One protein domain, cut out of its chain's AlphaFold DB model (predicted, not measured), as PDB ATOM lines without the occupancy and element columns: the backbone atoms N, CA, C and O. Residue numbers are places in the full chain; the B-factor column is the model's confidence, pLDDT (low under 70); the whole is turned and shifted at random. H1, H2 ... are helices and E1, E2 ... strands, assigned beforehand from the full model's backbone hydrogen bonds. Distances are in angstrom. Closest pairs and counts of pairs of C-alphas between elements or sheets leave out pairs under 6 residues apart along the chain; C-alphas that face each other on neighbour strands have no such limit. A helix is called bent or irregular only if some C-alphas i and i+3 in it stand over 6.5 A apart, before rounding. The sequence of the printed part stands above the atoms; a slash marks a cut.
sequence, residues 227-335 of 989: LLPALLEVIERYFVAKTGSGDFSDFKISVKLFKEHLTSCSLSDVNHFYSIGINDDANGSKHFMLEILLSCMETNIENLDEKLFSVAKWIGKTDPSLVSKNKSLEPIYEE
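Overview. This is residues 227 to 335 of the 989 residues of an uncharacterized protein of Legionella massiliensis (UniProt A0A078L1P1). A long helical hairpin, H1 and H2, makes one side of the model, and H5 packs on H1 with H4, H6 and the small strand hairpin E1 and E2 around it. H3 lies at one end, between H2 and the strands. The 109 printed residues, mostly helix by class, hold six named helices and two named strands, in the order H1 H2 H3 E1 E2 H4 H5 H6, with the two strands antiparallel. The whole is compact, with a radius of gyration of the C-alphas of 13.3 A and spans of 37 by 30 by 27 A.

Along the chain. H1, residues 227 to 243, begins at C-alpha 227 (224.897, 121.033, 72.541) and is 25.0 A long. H2 is residues 249 to 264, 23.6 A, and H3 residues 267 to 274. E1 is residues 277 to 280, E2 285 to 288, and H4 289 to 295. H5, residues 304 to 318, is 20.9 A long. H6, residues 327 to 335, ends at C-alpha 335 (236.571, 105.038, 84.790); it is irregular, with C-alphas 328 and 331 7.4 A apart.

Arrangement. The hub H5 touches H1, H4 and H6. Residues 228 to 235 of H1 alone touch it, the closest C-alphas being Ile 235 and Leu 308, 6.3 A; the tilt of 38 degrees is only just steep. H5 touches H4 with residues 304 to 308 alone, closest at C-alphas Lys 307 and Ile 292, 6.5 A. H6 touches H5 at C-alphas Ile 332 and Lys 313, 6.0 A, their closest. H1 and H2 run opposite ways at a shallow tilt of 11 degrees, the C-alphas of Arg 237 and Phe 251 closest at 5.0 A. H3 touches H4, with the C-alphas of Tyr 274 and Leu 290 closest at 4.6 A. In the hairpin E1 and E2, N 278 and O 287 are 2.8 A apart, within hydrogen-bond range. Every O i to N i+4 pair is within that range in H1 to H5, and 3 of 5 in H6.

Size, cuts and confidence. The C-alphas of Ser 245 and Ser 268 are farthest apart, at 38.5 A. The printed part has no cut and no long link. Its mean pLDDT is 89.0, and residues 281 to 284, 300 and 302 are under 70.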
ATOM      1  N   LEU A 227     224.342 120.377  71.354       91.25
ATOM      2  CA  LEU A 227     224.897 121.033  72.541       91.25
ATOM      3  C   LEU A 227     226.323 120.596  72.911       91.25
ATOM      4  O   LEU A 227     227.182 121.385  73.315       91.25
ATOM      5  N   LEU A 228     226.536 119.284  72.867       93.19
ATOM      6  CA  LEU A 228     227.577 118.621  73.646       93.19
ATOM      7  C   LEU A 228     228.998 118.894  73.149       93.19
ATOM      8  O   LEU A 228     229.846 119.137  74.006       93.19
ATOM      9  N   PRO A 229     229.292 118.929  71.833       91.62
ATOM     10  CA  PRO A 229     230.637 119.256  71.358       91.62
ATOM     11  C   PRO A 229     231.091 120.652  71.802       91.62
ATOM     12  O   PRO A 229     232.202 120.814  72.300       91.62
ATOM     13  N   ALA A 230     230.209 121.652  71.698       92.44
ATOM     14  CA  ALA A 230     230.516 123.015  72.124       92.44
ATOM     15  C   ALA A 230     230.673 123.118  73.652       92.44
ATOM     16  O   ALA A 230     231.531 123.852  74.138       92.44
ATOM     17  N   LEU A 231     229.877 122.363  74.420       95.56
ATOM     18  CA  LEU A 231     230.038 122.282  75.874       95.56
ATOM     19  C   LEU A 231     231.358 121.595  76.263       95.56
ATOM     20  O   LEU A 231     232.029 122.042  77.192       95.56
ATOM     21  N   LEU A 232     231.753 120.538  75.547       94.88
ATOM     22  CA  LEU A 232     233.036 119.874  75.757       94.88
ATOM     23  C   LEU A 232     234.195 120.837  75.485       94.88
ATOM     24  O   LEU A 232     235.098 120.920  76.311       94.88
ATOM     25  N   GLU A 233     234.135 121.639  74.416       94.12
ATOM     26  CA  GLU A 233     235.149 122.669  74.156       94.12
ATOM     27  C   GLU A 233     235.253 123.673  75.320       94.12
ATOM     28  O   GLU A 233     236.357 124.026  75.734       94.12
ATOM     29  N   VAL A 234     234.130 124.105  75.910       95.31
ATOM     30  CA  VAL A 234     234.149 124.977  77.102       95.31
ATOM     31  C   VAL A 234     234.945 124.337  78.247       95.31
ATOM     32  O   VAL A 234     235.804 124.993  78.841       95.31
ATOM     33  N   ILE A 235     234.711 123.051  78.516       95.38
ATOM     34  CA  ILE A 235     235.417 122.286  79.554       95.38
ATOM     35  C   ILE A 235     236.908 122.147  79.217       95.38
ATOM     36  O   ILE A 235     237.769 122.327  80.079       95.38
ATOM     37  N   GLU A 236     237.242 121.871  77.960       94.12
ATOM     38  CA  GLU A 236     238.628 121.740  77.514       94.12
ATOM     39  C   GLU A 236     239.414 123.032  77.710       94.12
ATOM     40  O   GLU A 236     240.502 123.007  78.293       94.12
ATOM     41  N   ARG A 237     238.856 124.170  77.273       93.62
ATOM     42  CA  ARG A 237     239.489 125.490  77.424       93.62
ATOM     43  C   ARG A 237     239.701 125.848  78.888       93.62
ATOM     44  O   ARG A 237     240.737 126.418  79.221       93.62
ATOM     45  N   TYR A 238     238.765 125.470  79.756       93.62
ATOM     46  CA  TYR A 238     238.906 125.640  81.196       93.62
ATOM     47  C   TYR A 238     240.128 124.891  81.747       93.62
ATOM     48  O   TYR A 238     241.005 125.494  82.372       93.62
ATOM     49  N   PHE A 239     240.235 123.586  81.479       92.12
ATOM     50  CA  PHE A 239     241.344 122.781  81.996       92.12
ATOM     51  C   PHE A 239     242.688 123.125  81.340       92.12
ATOM     52  O   PHE A 239     243.721 123.023  82.003       92.12
ATOM     53  N   VAL A 240     242.700 123.592  80.084       91.38
ATOM     54  CA  VAL A 240     243.899 124.159  79.436       91.38
ATOM     55  C   VAL A 240     244.364 125.430  80.150       91.38
ATOM     56  O   VAL A 240     245.542 125.533  80.488       91.38
ATOM     57  N   ALA A 241     243.458 126.374  80.427       89.69
ATOM     58  CA  ALA A 241     243.782 127.601  81.157       89.69
ATOM     59  C   ALA A 241     244.347 127.291  82.552       89.69
ATOM     60  O   ALA A 241     245.365 127.855  82.955       89.69
ATOM     61  N   LYS A 242     243.727 126.338  83.257       88.44
ATOM     62  CA  LYS A 242     244.120 125.946  84.613       88.44
ATOM     63  C   LYS A 242     245.486 125.254  84.691       88.44
ATOM     64  O   LYS A 242     246.247 125.525  85.615       88.44
ATOM     65  N   THR A 243     245.785 124.342  83.764       85.38
ATOM     66  CA  THR A 243     247.047 123.574  83.756       85.38
ATOM     67  C   THR A 243     248.201 124.283  83.051       85.38
ATOM     68  O   THR A 243     249.354 123.916  83.266       85.38
ATOM     69  N   GLY A 244     247.903 125.287  82.222       81.44
ATOM     70  CA  GLY A 244     248.872 126.069  81.462       81.44
ATOM     71  C   GLY A 244     249.180 127.435  82.081       81.44
ATOM     72  O   GLY A 244     249.816 127.538  83.125       81.44
ATOM     73  N   SER A 245     248.788 128.501  81.377       73.38
ATOM     74  CA  SER A 245     249.196 129.890  81.646       73.38
ATOM     75  C   SER A 245     248.479 130.562  82.821       73.38
ATOM     76  O   SER A 245     248.897 131.643  83.231       73.38
ATOM     77  N   GLY A 246     247.386 129.981  83.329       81.88
ATOM     78  CA  GLY A 246     246.475 130.650  84.261       81.88
ATOM     79  C   GLY A 246     245.607 131.740  83.612       81.88
ATOM     80  O   GLY A 246     244.893 132.446  84.321       81.88
ATOM     81  N   ASP A 247     245.654 131.893  82.282       88.38
ATOM     82  CA  ASP A 247     244.827 132.844  81.535       88.38
ATOM     83  C   ASP A 247     243.508 132.198  81.087       88.38
ATOM     84  O   ASP A 247     243.480 131.309  80.237       88.38
ATOM     85  N   PHE A 248     242.397 132.683  81.642       90.50
ATOM     86  CA  PHE A 248     241.042 132.203  81.355       90.50
ATOM     87  C   PHE A 248     240.345 132.965  80.212       90.50
ATOM     88  O   PHE A 248     239.128 132.847  80.049       90.50
ATOM     89  N   SER A 249     241.066 133.766  79.423       91.88
ATOM     90  CA  SER A 249     240.480 134.539  78.316       91.88
ATOM     91  C   SER A 249     239.816 133.645  77.263       91.88
ATOM     92  O   SER A 249     238.655 133.873  76.920       91.88
ATOM     93  N   ASP A 250     240.486 132.573  76.834       91.06
ATOM     94  CA  ASP A 250     239.936 131.614  75.861       91.06
ATOM     95  C   ASP A 250     238.711 130.867  76.405       91.06
ATOM     96  O   ASP A 250     237.741 130.648  75.682       91.06
ATOM     97  N   PHE A 251     238.720 130.531  77.699       93.38
ATOM     98  CA  PHE A 251     237.563 129.950  78.382       93.38
ATOM     99  C   PHE A 251     236.365 130.911  78.385       93.38
ATOM    100  O   PHE A 251     235.241 130.526  78.073       93.38
ATOM    101  N   LYS A 252     236.586 132.198  78.665       92.88
ATOM    102  CA  LYS A 252     235.510 133.203  78.613       92.88
ATOM    103  C   LYS A 252     234.959 133.384  77.198       92.88
ATOM    104  O   LYS A 252     233.756 133.594  77.034       92.88
ATOM    105  N   ILE A 253     235.816 133.293  76.177       94.44
ATOM    106  CA  ILE A 253     235.398 133.332  74.770       94.44
ATOM    107  C   ILE A 253     234.535 132.112  74.434       94.44
ATOM    108  O   ILE A 253     233.457 132.288  73.865       94.44
ATOM    109  N   SER A 254     234.939 130.899  74.826       94.50
ATOM    110  CA  SER A 254     234.150 129.690  74.551       94.50
ATOM    111  C   SER A 254     232.804 129.696  75.280       94.50
ATOM    112  O   SER A 254     231.787 129.377  74.668       94.50
ATOM    113  N   VAL A 255     232.741 130.173  76.532       94.75
ATOM    114  CA  VAL A 255     231.467 130.377  77.254       94.75
ATOM    115  C   VAL A 255     230.561 131.367  76.512       94.75
ATOM    116  O   VAL A 255     229.349 131.156  76.411       94.75
ATOM    117  N   LYS A 256     231.124 132.445  75.950       93.62
ATOM    118  CA  LYS A 256     230.358 133.413  75.152       93.62
ATOM    119  C   LYS A 256     229.803 132.787  73.869       93.62
ATOM    120  O   LYS A 256     228.625 132.983  73.581       93.62
ATOM    121  N   LEU A 257     230.611 132.022  73.135       93.00
ATOM    122  CA  LEU A 257     230.164 131.312  71.930       93.00
ATOM    123  C   LEU A 257     229.083 130.276  72.264       93.00
ATOM    124  O   LEU A 257     228.057 130.200  71.593       93.00
ATOM    125  N   PHE A 258     229.242 129.548  73.370       94.94
ATOM    126  CA  PHE A 258     228.244 128.590  73.841       94.94
ATOM    127  C   PHE A 258     226.891 129.249  74.153       94.94
ATOM    128  O   PHE A 258     225.834 128.720  73.807       94.94
ATOM    129  N   LYS A 259     226.901 130.453  74.741       94.12
ATOM    130  CA  LYS A 259     225.680 131.253  74.933       94.12
ATOM    131  C   LYS A 259     224.992 131.596  73.617       94.12
ATOM    132  O   LYS A 259     223.765 131.642  73.577       94.12
ATOM    133  N   GLU A 260     225.753 131.869  72.563       90.81
ATOM    134  CA  GLU A 260     225.202 132.160  71.238       90.81
ATOM    135  C   GLU A 260     224.557 130.907  70.627       90.81
ATOM    136  O   GLU A 260     223.426 131.003  70.144       90.81
ATOM    137  N   HIS A 261     225.179 129.730  70.774       89.81
ATOM    138  CA  HIS A 261     224.571 128.448  70.388       89.81
ATOM    139  C   HIS A 261     223.253 128.178  71.125       89.81
ATOM    140  O   HIS A 261     222.257 127.840  70.499       89.81
ATOM    141  N   LEU A 262     223.176 128.431  72.437       91.94
ATOM    142  CA  LEU A 262     221.911 128.290  73.173       91.94
ATOM    143  C   LEU A 262     220.798 129.196  72.620       91.94
ATOM    144  O   LEU A 262     219.625 128.836  72.684       91.94
ATOM    145  N   THR A 263     221.135 130.366  72.063       87.69
ATOM    146  CA  THR A 263     220.128 131.274  71.488       87.69
ATOM    147  C   THR A 263     219.611 130.859  70.111       87.69
ATOM    148  O   THR A 263     218.584 131.393  69.690       87.69
ATOM    149  N   SER A 264     220.280 129.936  69.411       83.81
ATOM    150  CA  SER A 264     219.792 129.390  68.136       83.81
ATOM    151  C   SER A 264     218.878 128.169  68.313       83.81
ATOM    152  O   SER A 264     218.158 127.813  67.379       83.81
ATOM    153  N   CYS A 265     218.861 127.559  69.502       85.50
ATOM    154  CA  CYS A 265     218.027 126.405  69.830       85.50
ATOM    155  C   CYS A 265     216.547 126.761  70.049       85.50
ATOM    156  O   CYS A 265     216.173 127.911  70.302       85.50
ATOM    157  N   SER A 266     215.684 125.742  69.992       84.69
ATOM    158  CA  SER A 266     214.272 125.897  70.343       84.69
ATOM    159  C   SER A 266     214.089 126.133  71.850       84.69
ATOM    160  O   SER A 266     214.921 125.739  72.666       84.69
ATOM    161  N   LEU A 267     212.959 126.738  72.240       88.25
ATOM    162  CA  LEU A 267     212.598 126.922  73.652       88.25
ATOM    163  C   LEU A 267     212.611 125.594  74.426       88.25
ATOM    164  O   LEU A 267     213.096 125.540  75.554       88.25
ATOM    165  N   SER A 268     212.089 124.530  73.810       86.62
ATOM    166  CA  SER A 268     212.018 123.208  74.430       86.62
ATOM    167  C   SER A 268     213.406 122.618  74.664       86.62
ATOM    168  O   SER A 268     213.668 122.105  75.748       86.62
ATOM    169  N   ASP A 269     214.300 122.731  73.677       87.00
ATOM    170  CA  ASP A 269     215.664 122.205  73.772       87.00
ATOM    171  C   ASP A 269     216.446 122.891  74.892       87.00
ATOM    172  O   ASP A 269     217.069 122.220  75.712       87.00
ATOM    173  N   VAL A 270     216.378 124.226  74.969       91.62
ATOM    174  CA  VAL A 270     217.086 125.000  76.000       91.62
ATOM    175  C   VAL A 270     216.550 124.677  77.393       91.62
ATOM    176  O   VAL A 270     217.333 124.440  78.312       91.62
ATOM    177  N   ASN A 271     215.226 124.612  77.553       91.88
ATOM    178  CA  ASN A 271     214.601 124.290  78.837       91.88
ATOM    179  C   ASN A 271     214.952 122.878  79.306       91.88
ATOM    180  O   ASN A 271     215.316 122.693  80.470       91.88
ATOM    181  N   HIS A 272     214.911 121.902  78.396       91.12
ATOM    182  CA  HIS A 272     215.356 120.548  78.694       91.12
ATOM    183  C   HIS A 272     216.836 120.546  79.090       91.12
ATOM    184  O   HIS A 272     217.178 120.007  80.140       91.12
ATOM    185  N   PHE A 273     217.701 121.217  78.323       93.00
ATOM    186  CA  PHE A 273     219.134 121.290  78.607       93.00
ATOM    187  C   PHE A 273     219.433 121.883  79.987       93.00
ATOM    188  O   PHE A 273     220.208 121.313  80.747       93.00
ATOM    189  N   TYR A 274     218.767 122.980  80.355       93.94
ATOM    190  CA  TYR A 274     218.880 123.597  81.680       93.94
ATOM    191  C   TYR A 274     218.431 122.677  82.816       93.94
ATOM    192  O   TYR A 274     219.005 122.741  83.903       93.94
ATOM    193  N   SER A 275     217.447 121.812  82.563       92.81
ATOM    194  CA  SER A 275     216.890 120.873  83.543       92.81
ATOM    195  C   SER A 275     217.716 119.602  83.763       92.81
ATOM    196  O   SER A 275     217.379 118.799  84.638       92.81
ATOM    197  N   ILE A 276     218.793 119.388  82.998       92.56
ATOM    198  CA  ILE A 276     219.638 118.197  83.136       92.56
ATOM    199  C   ILE A 276     220.292 118.209  84.518       92.56
ATOM    200  O   ILE A 276     221.031 119.127  84.863       92.56
ATOM    201  N   GLY A 277     220.000 117.183  85.318       91.56
ATOM    202  CA  GLY A 277     220.597 117.002  86.636       91.56
ATOM    203  C   GLY A 277     221.943 116.292  86.539       91.56
ATOM    204  O   GLY A 277     222.006 115.161  86.063       91.56
ATOM    205  N   ILE A 278     222.989 116.939  87.034       91.44
ATOM    206  CA  ILE A 278     224.354 116.434  87.128       91.44
ATOM    207  C   ILE A 278     224.639 116.123  88.596       91.44
ATOM    208  O   ILE A 278     224.494 116.982  89.467       91.44
ATOM    209  N   ASN A 279     225.012 114.877  88.874       87.31
ATOM    210  CA  ASN A 279     225.419 114.471  90.213       87.31
ATOM    211  C   ASN A 279     226.907 114.774  90.381       87.31
ATOM    212  O   ASN A 279     227.714 114.335  89.562       87.31
ATOM    213  N   ASP A 280     227.239 115.517  91.427       78.44
ATOM    214  CA  ASP A 280     228.606 115.712  91.883       78.44
ATOM    215  C   ASP A 280     228.974 114.556  92.819       78.44
ATOM    216  O   ASP A 280     228.513 114.482  93.964       78.44
ATOM    217  N   ASP A 281     229.784 113.631  92.303       67.00
ATOM    218  CA  ASP A 281     230.216 112.434  93.024       67.00
ATOM    219  C   ASP A 281     231.103 112.773  94.244       67.00
ATOM    220  O   ASP A 281     231.156 111.983  95.187       67.00
ATOM    221  N   ALA A 282     231.772 113.936  94.263       64.19
ATOM    222  CA  ALA A 282     232.669 114.338  95.351       64.19
ATOM    223  C   ALA A 282     231.898 114.853  96.577       64.19
ATOM    224  O   ALA A 282     232.222 114.502  97.713       64.19
ATOM    225  N   ASN A 283     230.843 115.638  96.343       64.12
ATOM    226  CA  ASN A 283     230.066 116.287  97.405       64.12
ATOM    227  C   ASN A 283     228.689 115.644  97.648       64.12
ATOM    228  O   ASN A 283     227.954 116.075  98.541       64.12
ATOM    229  N   GLY A 284     228.300 114.645  96.847       69.94
ATOM    230  CA  GLY A 284     226.979 114.004  96.899       69.94
ATOM    231  C   GLY A 284     225.822 114.953  96.565       69.94
ATOM    232  O   GLY A 284     224.661 114.648  96.846       69.94
ATOM    233  N   SER A 285     226.134 116.122  96.003       78.44
ATOM    234  CA  SER A 285     225.169 117.166  95.685       78.44
ATOM    235  C   SER A 285     224.710 117.042  94.232       78.44
ATOM    236  O   SER A 285     225.447 116.585  93.361       78.44
ATOM    237  N   LYS A 286     223.454 117.399  93.959       86.12
ATOM    238  CA  LYS A 286     222.900 117.400  92.603       86.12
ATOM    239  C   LYS A 286     222.763 118.840  92.141       86.12
ATOM    240  O   LYS A 286     222.050 119.613  92.776       86.12
ATOM    241  N   HIS A 287     223.404 119.162  91.027       90.38
ATOM    242  CA  HIS A 287     223.325 120.466  90.384       90.38
ATOM    243  C   HIS A 287     222.607 120.346  89.050       90.38
ATOM    244  O   HIS A 287     222.784 119.371  88.321       90.38
ATOM    245  N   PHE A 288     221.811 121.344  88.694       93.81
ATOM    246  CA  PHE A 288     221.291 121.438  87.337       93.81
ATOM    247  C   PHE A 288     222.344 122.028  86.395       93.81
ATOM    248  O   PHE A 288     223.144 122.875  86.795       93.81
ATOM    249  N   MET A 289     222.316 121.629  85.121       94.94
ATOM    250  CA  MET A 289     223.202 122.161  84.078       94.94
ATOM    251  C   MET A 289     223.179 123.693  84.050       94.94
ATOM    252  O   MET A 289     224.225 124.324  83.924       94.94
ATOM    253  N   LEU A 290     222.004 124.303  84.250       95.12
ATOM    254  CA  LEU A 290     221.873 125.755  84.368       95.12
ATOM    255  C   LEU A 290     222.783 126.347  85.458       95.12
ATOM    256  O   LEU A 290     223.480 127.324  85.204       95.12
ATOM    257  N   GLU A 291     222.810 125.763  86.655       93.38
ATOM    258  CA  GLU A 291     223.619 126.262  87.775       93.38
ATOM    259  C   GLU A 291     225.122 126.157  87.483       93.38
ATOM    260  O   GLU A 291     225.900 127.046  87.842       93.38
ATOM    261  N   ILE A 292     225.534 125.095  86.786       93.62
ATOM    262  CA  ILE A 292     226.928 124.897  86.374       93.62
ATOM    263  C   ILE A 292     227.320 125.932  85.313       93.62
ATOM    264  O   ILE A 292     228.355 126.580  85.446       93.62
ATOM    265  N   LEU A 293     226.466 126.167  84.313       95.12
ATOM    266  CA  LEU A 293     226.700 127.186  83.284       95.12
ATOM    267  C   LEU A 293     226.760 128.604  83.864       95.12
ATOM    268  O   LEU A 293     227.568 129.412  83.410       95.12
ATOM    269  N   LEU A 294     225.939 128.907  84.875       93.38
ATOM    270  CA  LEU A 294     226.033 130.173  85.600       93.38
ATOM    271  C   LEU A 294     227.350 130.279  86.377       93.38
ATOM    272  O   LEU A 294     227.977 131.334  86.333       93.38
ATOM    273  N   SER A 295     227.815 129.183  86.988       91.62
ATOM    274  CA  SER A 295     229.124 129.134  87.661       91.62
ATOM    275  C   SER A 295     230.274 129.425  86.678       91.62
ATOM    276  O   SER A 295     231.211 130.135  87.026       91.62
ATOM    277  N   CYS A 296     230.181 128.978  85.417       92.19
ATOM    278  CA  CYS A 296     231.161 129.307  84.366       92.19
ATOM    279  C   CYS A 296     231.232 130.807  84.021       92.19
ATOM    280  O   CYS A 296     232.192 131.247  83.390       92.19
ATOM    281  N   MET A 297     230.209 131.588  84.380       89.81
ATOM    282  CA  MET A 297     230.145 133.030  84.126       89.81
ATOM    283  C   MET A 297     230.637 133.872  85.309       89.81
ATOM    284  O   MET A 297     230.731 135.097  85.186       89.81
ATOM    285  N   GLU A 298     230.909 133.255  86.458       85.06
ATOM    286  CA  GLU A 298     231.348 133.961  87.656       85.06
ATOM    287  C   GLU A 298     232.833 134.334  87.592       85.06
ATOM    288  O   GLU A 298     233.646 133.736  86.888       85.06
ATOM    289  N   THR A 299     233.198 135.383  88.329       70.19
ATOM    290  CA  THR A 299     234.595 135.817  88.464       70.19
ATOM    291  C   THR A 299     235.379 134.960  89.451       70.19
ATOM    292  O   THR A 299     236.604 134.932  89.365       70.19
ATOM    293  N   ASN A 300     234.692 134.288  90.383       69.25
ATOM    294  CA  ASN A 300     235.302 133.334  91.300       69.25
ATOM    295  C   ASN A 300     235.161 131.921  90.718       69.25
ATOM    296  O   ASN A 300     234.053 131.450  90.494       69.25
ATOM    297  N   ILE A 301     236.295 131.278  90.451       71.94
ATOM    298  CA  ILE A 301     236.388 129.969  89.786       71.94
ATOM    299  C   ILE A 301     236.500 128.823  90.820       71.94
ATOM    300  O   ILE A 301     236.582 127.645  90.470       71.94
ATOM    301  N   GLU A 302     236.476 129.143  92.116       68.38
ATOM    302  CA  GLU A 302     236.513 128.154  93.197       68.38
ATOM    303  C   GLU A 302     235.400 127.096  93.037       68.38
ATOM    304  O   GLU A 302     234.227 127.414  92.848       68.38
ATOM    305  N   ASN A 303     235.775 125.814  93.112       74.06
ATOM    306  CA  ASN A 303     234.898 124.637  92.970       74.06
ATOM    307  C   ASN A 303     234.265 124.420  91.578       74.06
ATOM    308  O   ASN A 303     233.375 123.578  91.429       74.06
ATOM    309  N   LEU A 304     234.712 125.128  90.532       88.31
ATOM    310  CA  LEU A 304     234.237 124.872  89.166       88.31
ATOM    311  C   LEU A 304     234.778 123.545  88.598       88.31
ATOM    312  O   LEU A 304     234.129 122.918  87.765       88.31
ATOM    313  N   ASP A 305     235.924 123.080  89.098       88.94
ATOM    314  CA  ASP A 305     236.573 121.837  88.669       88.94
ATOM    315  C   ASP A 305     235.669 120.611  88.795       88.94
ATOM    316  O   ASP A 305     235.442 119.906  87.818       88.94
ATOM    317  N   GLU A 306     235.145 120.373  89.998       87.88
ATOM    318  CA  GLU A 306     234.330 119.200  90.340       87.88
ATOM    319  C   GLU A 306     233.034 119.184  89.521       87.88
ATOM    320  O   GLU A 306     232.634 118.151  88.973       87.88
ATOM    321  N   LYS A 307     232.434 120.365  89.329       90.31
ATOM    322  CA  LYS A 307     231.260 120.551  88.474       90.31
ATOM    323  C   LYS A 307     231.569 120.217  87.013       90.31
ATOM    324  O   LYS A 307     230.827 119.453  86.400       90.31
ATOM    325  N   LEU A 308     232.656 120.750  86.449       92.44
ATOM    326  CA  LEU A 308     233.021 120.500  85.049       92.44
ATOM    327  C   LEU A 308     233.500 119.065  84.810       92.44
ATOM    328  O   LEU A 308     233.205 118.505  83.756       92.44
ATOM    329  N   PHE A 309     234.149 118.433  85.791       91.81
ATOM    330  CA  PHE A 309     234.434 116.999  85.768       91.81
ATOM    331  C   PHE A 309     233.145 116.175  85.711       91.81
ATOM    332  O   PHE A 309     233.003 115.303  84.853       91.81
ATOM    333  N   SER A 310     232.167 116.494  86.558       91.81
ATOM    334  CA  SER A 310     230.869 115.807  86.573       91.81
ATOM    335  C   SER A 310     230.113 115.979  85.249       91.81
ATOM    336  O   SER A 310     229.518 115.026  84.738       91.81
ATOM    337  N   VAL A 311     230.196 117.164  84.632       93.88
ATOM    338  CA  VAL A 311     229.650 117.406  83.287       93.88
ATOM    339  C   VAL A 311     230.394 116.594  82.226       93.88
ATOM    340  O   VAL A 311     229.742 115.948  81.412       93.88
ATOM    341  N   ALA A 312     231.729 116.565  82.235       93.69
ATOM    342  CA  ALA A 312     232.512 115.773  81.280       93.69
ATOM    343  C   ALA A 312     232.193 114.271  81.383       93.69
ATOM    344  O   ALA A 312     232.022 113.598  80.365       93.69
ATOM    345  N   LYS A 313     232.031 113.761  82.609       92.81
ATOM    346  CA  LYS A 313     231.590 112.386  82.883       92.81
ATOM    347  C   LYS A 313     230.190 112.120  82.335       92.81
ATOM    348  O   LYS A 313     229.952 111.077  81.730       92.81
ATOM    349  N   TRP A 314     229.265 113.058  82.519       93.12
ATOM    350  CA  TRP A 314     227.922 112.962  81.952       93.12
ATOM    351  C   TRP A 314     227.929 112.985  80.414       93.12
ATOM    352  O   TRP A 314     227.243 112.161  79.806       93.12
ATOM    353  N   ILE A 315     228.739 113.847  79.784       93.75
ATOM    354  CA  ILE A 315     228.919 113.879  78.322       93.75
ATOM    355  C   ILE A 315     229.428 112.521  77.834       93.75
ATOM    356  O   ILE A 315     228.789 111.926  76.974       93.75
ATOM    357  N   GLY A 316     230.497 111.985  78.436       91.62
ATOM    358  CA  GLY A 316     231.082 110.700  78.034       91.62
ATOM    359  C   GLY A 316     230.142 109.498  78.204       91.62
ATOM    360  O   GLY A 316     230.209 108.554  77.424       91.62
ATOM    361  N   LYS A 317     229.223 109.535  79.181       90.50
ATOM    362  CA  LYS A 317     228.151 108.528  79.321       90.50
ATOM    363  C   LYS A 317     227.047 108.688  78.275       90.50
ATOM    364  O   LYS A 317     226.444 107.701  77.862       90.50
ATOM    365  N   THR A 318     226.743 109.928  77.899       89.56
ATOM    366  CA  THR A 318     225.641 110.257  76.983       89.56
ATOM    367  C   THR A 318     226.034 110.018  75.527       89.56
ATOM    368  O   THR A 318     225.260 109.437  74.770       89.56
ATOM    369  N   ASP A 319     227.240 110.437  75.146       91.19
ATOM    370  CA  ASP A 319     227.832 110.192  73.835       91.19
ATOM    371  C   ASP A 319     229.316 109.804  73.988       91.19
ATOM    372  O   ASP A 319     230.186 110.677  74.070       91.19
ATOM    373  N   PRO A 320     229.626 108.493  73.998       93.19
ATOM    374  CA  PRO A 320     230.992 107.981  74.121       93.19
ATOM    375  C   PRO A 320     231.942 108.382  72.985       93.19
ATOM    376  O   PRO A 320     233.143 108.142  73.096       93.19
ATOM    377  N   SER A 321     231.437 108.972  71.892       92.81
ATOM    378  CA  SER A 321     232.290 109.503  70.824       92.81
ATOM    379  C   SER A 321     232.927 110.852  71.184       92.81
ATOM    380  O   SER A 321     233.938 111.235  70.595       92.81
ATOM    381  N   LEU A 322     232.379 111.560  72.178       91.88
ATOM    382  CA  LEU A 322     232.836 112.878  72.616       91.88
ATOM    383  C   LEU A 322     233.851 112.764  73.760       91.88
ATOM    384  O   LEU A 322     233.542 112.997  74.930       91.88
ATOM    385  N   VAL A 323     235.085 112.411  73.402       90.50
ATOM    386  CA  VAL A 323     236.203 112.281  74.344       90.50
ATOM    387  C   VAL A 323     237.208 113.408  74.133       90.50
ATOM    388  O   VAL A 323     237.693 113.635  73.024       90.50
ATOM    389  N   SER A 324     237.539 114.110  75.213       89.44
ATOM    390  CA  SER A 324     238.544 115.165  75.195       89.44
ATOM    391  C   SER A 324     239.959 114.606  75.087       89.44
ATOM    392  O   SER A 324     240.285 113.561  75.644       89.44
ATOM    393  N   LYS A 325     240.843 115.372  74.442       86.00
ATOM    394  CA  LYS A 325     242.292 115.105  74.426       86.00
ATOM    395  C   LYS A 325     243.030 115.694  75.631       86.00
ATOM    396  O   LYS A 325     244.249 115.553  75.732       86.00
ATOM    397  N   ASN A 326     242.335 116.413  76.512       88.81
ATOM    398  CA  ASN A 326     242.947 117.039  77.672       88.81
ATOM    399  C   ASN A 326     243.252 115.991  78.753       88.81
ATOM    400  O   ASN A 326     242.345 115.345  79.277       88.81
ATOM    401  N   LYS A 327     244.529 115.887  79.138       89.69
ATOM    402  CA  LYS A 327     245.008 114.916  80.132       89.69
ATOM    403  C   LYS A 327     244.338 115.039  81.498       89.69
ATOM    404  O   LYS A 327     244.231 114.055  82.214       89.69
ATOM    405  N   SER A 328     243.861 116.229  81.869       90.06
ATOM    406  CA  SER A 328     243.141 116.416  83.133       90.06
ATOM    407  C   SER A 328     241.868 115.577  83.220       90.06
ATOM    408  O   SER A 328     241.461 115.241  84.325       90.06
ATOM    409  N   LEU A 329     241.260 115.227  82.083       91.75
ATOM    410  CA  LEU A 329     240.019 114.454  82.005       91.75
ATOM    411  C   LEU A 329     240.256 112.937  81.867       91.75
ATOM    412  O   LEU A 329     239.297 112.175  81.964       91.75
ATOM    413  N   GLU A 330     241.506 112.483  81.698       92.06
ATOM    414  CA  GLU A 330     241.858 111.057  81.564       92.06
ATOM    415  C   GLU A 330     241.272 110.161  82.669       92.06
ATOM    416  O   GLU A 330     240.698 109.134  82.309       92.06
ATOM    417  N   PRO A 331     241.297 110.531  83.971       92.06
ATOM    418  CA  PRO A 331     240.743 109.677  85.026       92.06
ATOM    419  C   PRO A 331     239.256 109.347  84.835       92.06
ATOM    420  O   PRO A 331     238.809 108.251  85.167       92.06
ATOM    421  N   ILE A 332     238.482 110.277  84.264       91.50
ATOM    422  CA  ILE A 332     237.064 110.055  83.955       91.50
ATOM    423  C   ILE A 332     236.931 109.050  82.817       91.50
ATOM    424  O   ILE A 332     236.092 108.153  82.867       91.50
ATOM    425  N   TYR A 333     237.735 109.208  81.771       93.00
ATOM    426  CA  TYR A 333     237.664 108.339  80.603       93.00
ATOM    427  C   TYR A 333     238.166 106.927  80.900       93.00
ATOM    428  O   TYR A 333     237.621 105.968  80.354       93.00
ATOM    429  N   GLU A 334     239.119 106.791  81.822       93.44
ATOM    430  CA  GLU A 334     239.551 105.511  82.375       93.44
ATOM    431  C   GLU A 334     238.431 104.824  83.170       93.44
ATOM    432  O   GLU A 334     238.157 103.645  82.937       93.44
ATOM    433  N   GLU A 335     237.728 105.559  84.044       91.69
ATOM    434  CA  GLU A 335     236.571 105.038  84.790       91.69
ATOM    435  C   GLU A 335     235.458 104.559  83.845       91.69
ATOM    436  O   GLU A 335     234.891 103.482  84.028       91.69
TER     437      GLU A 335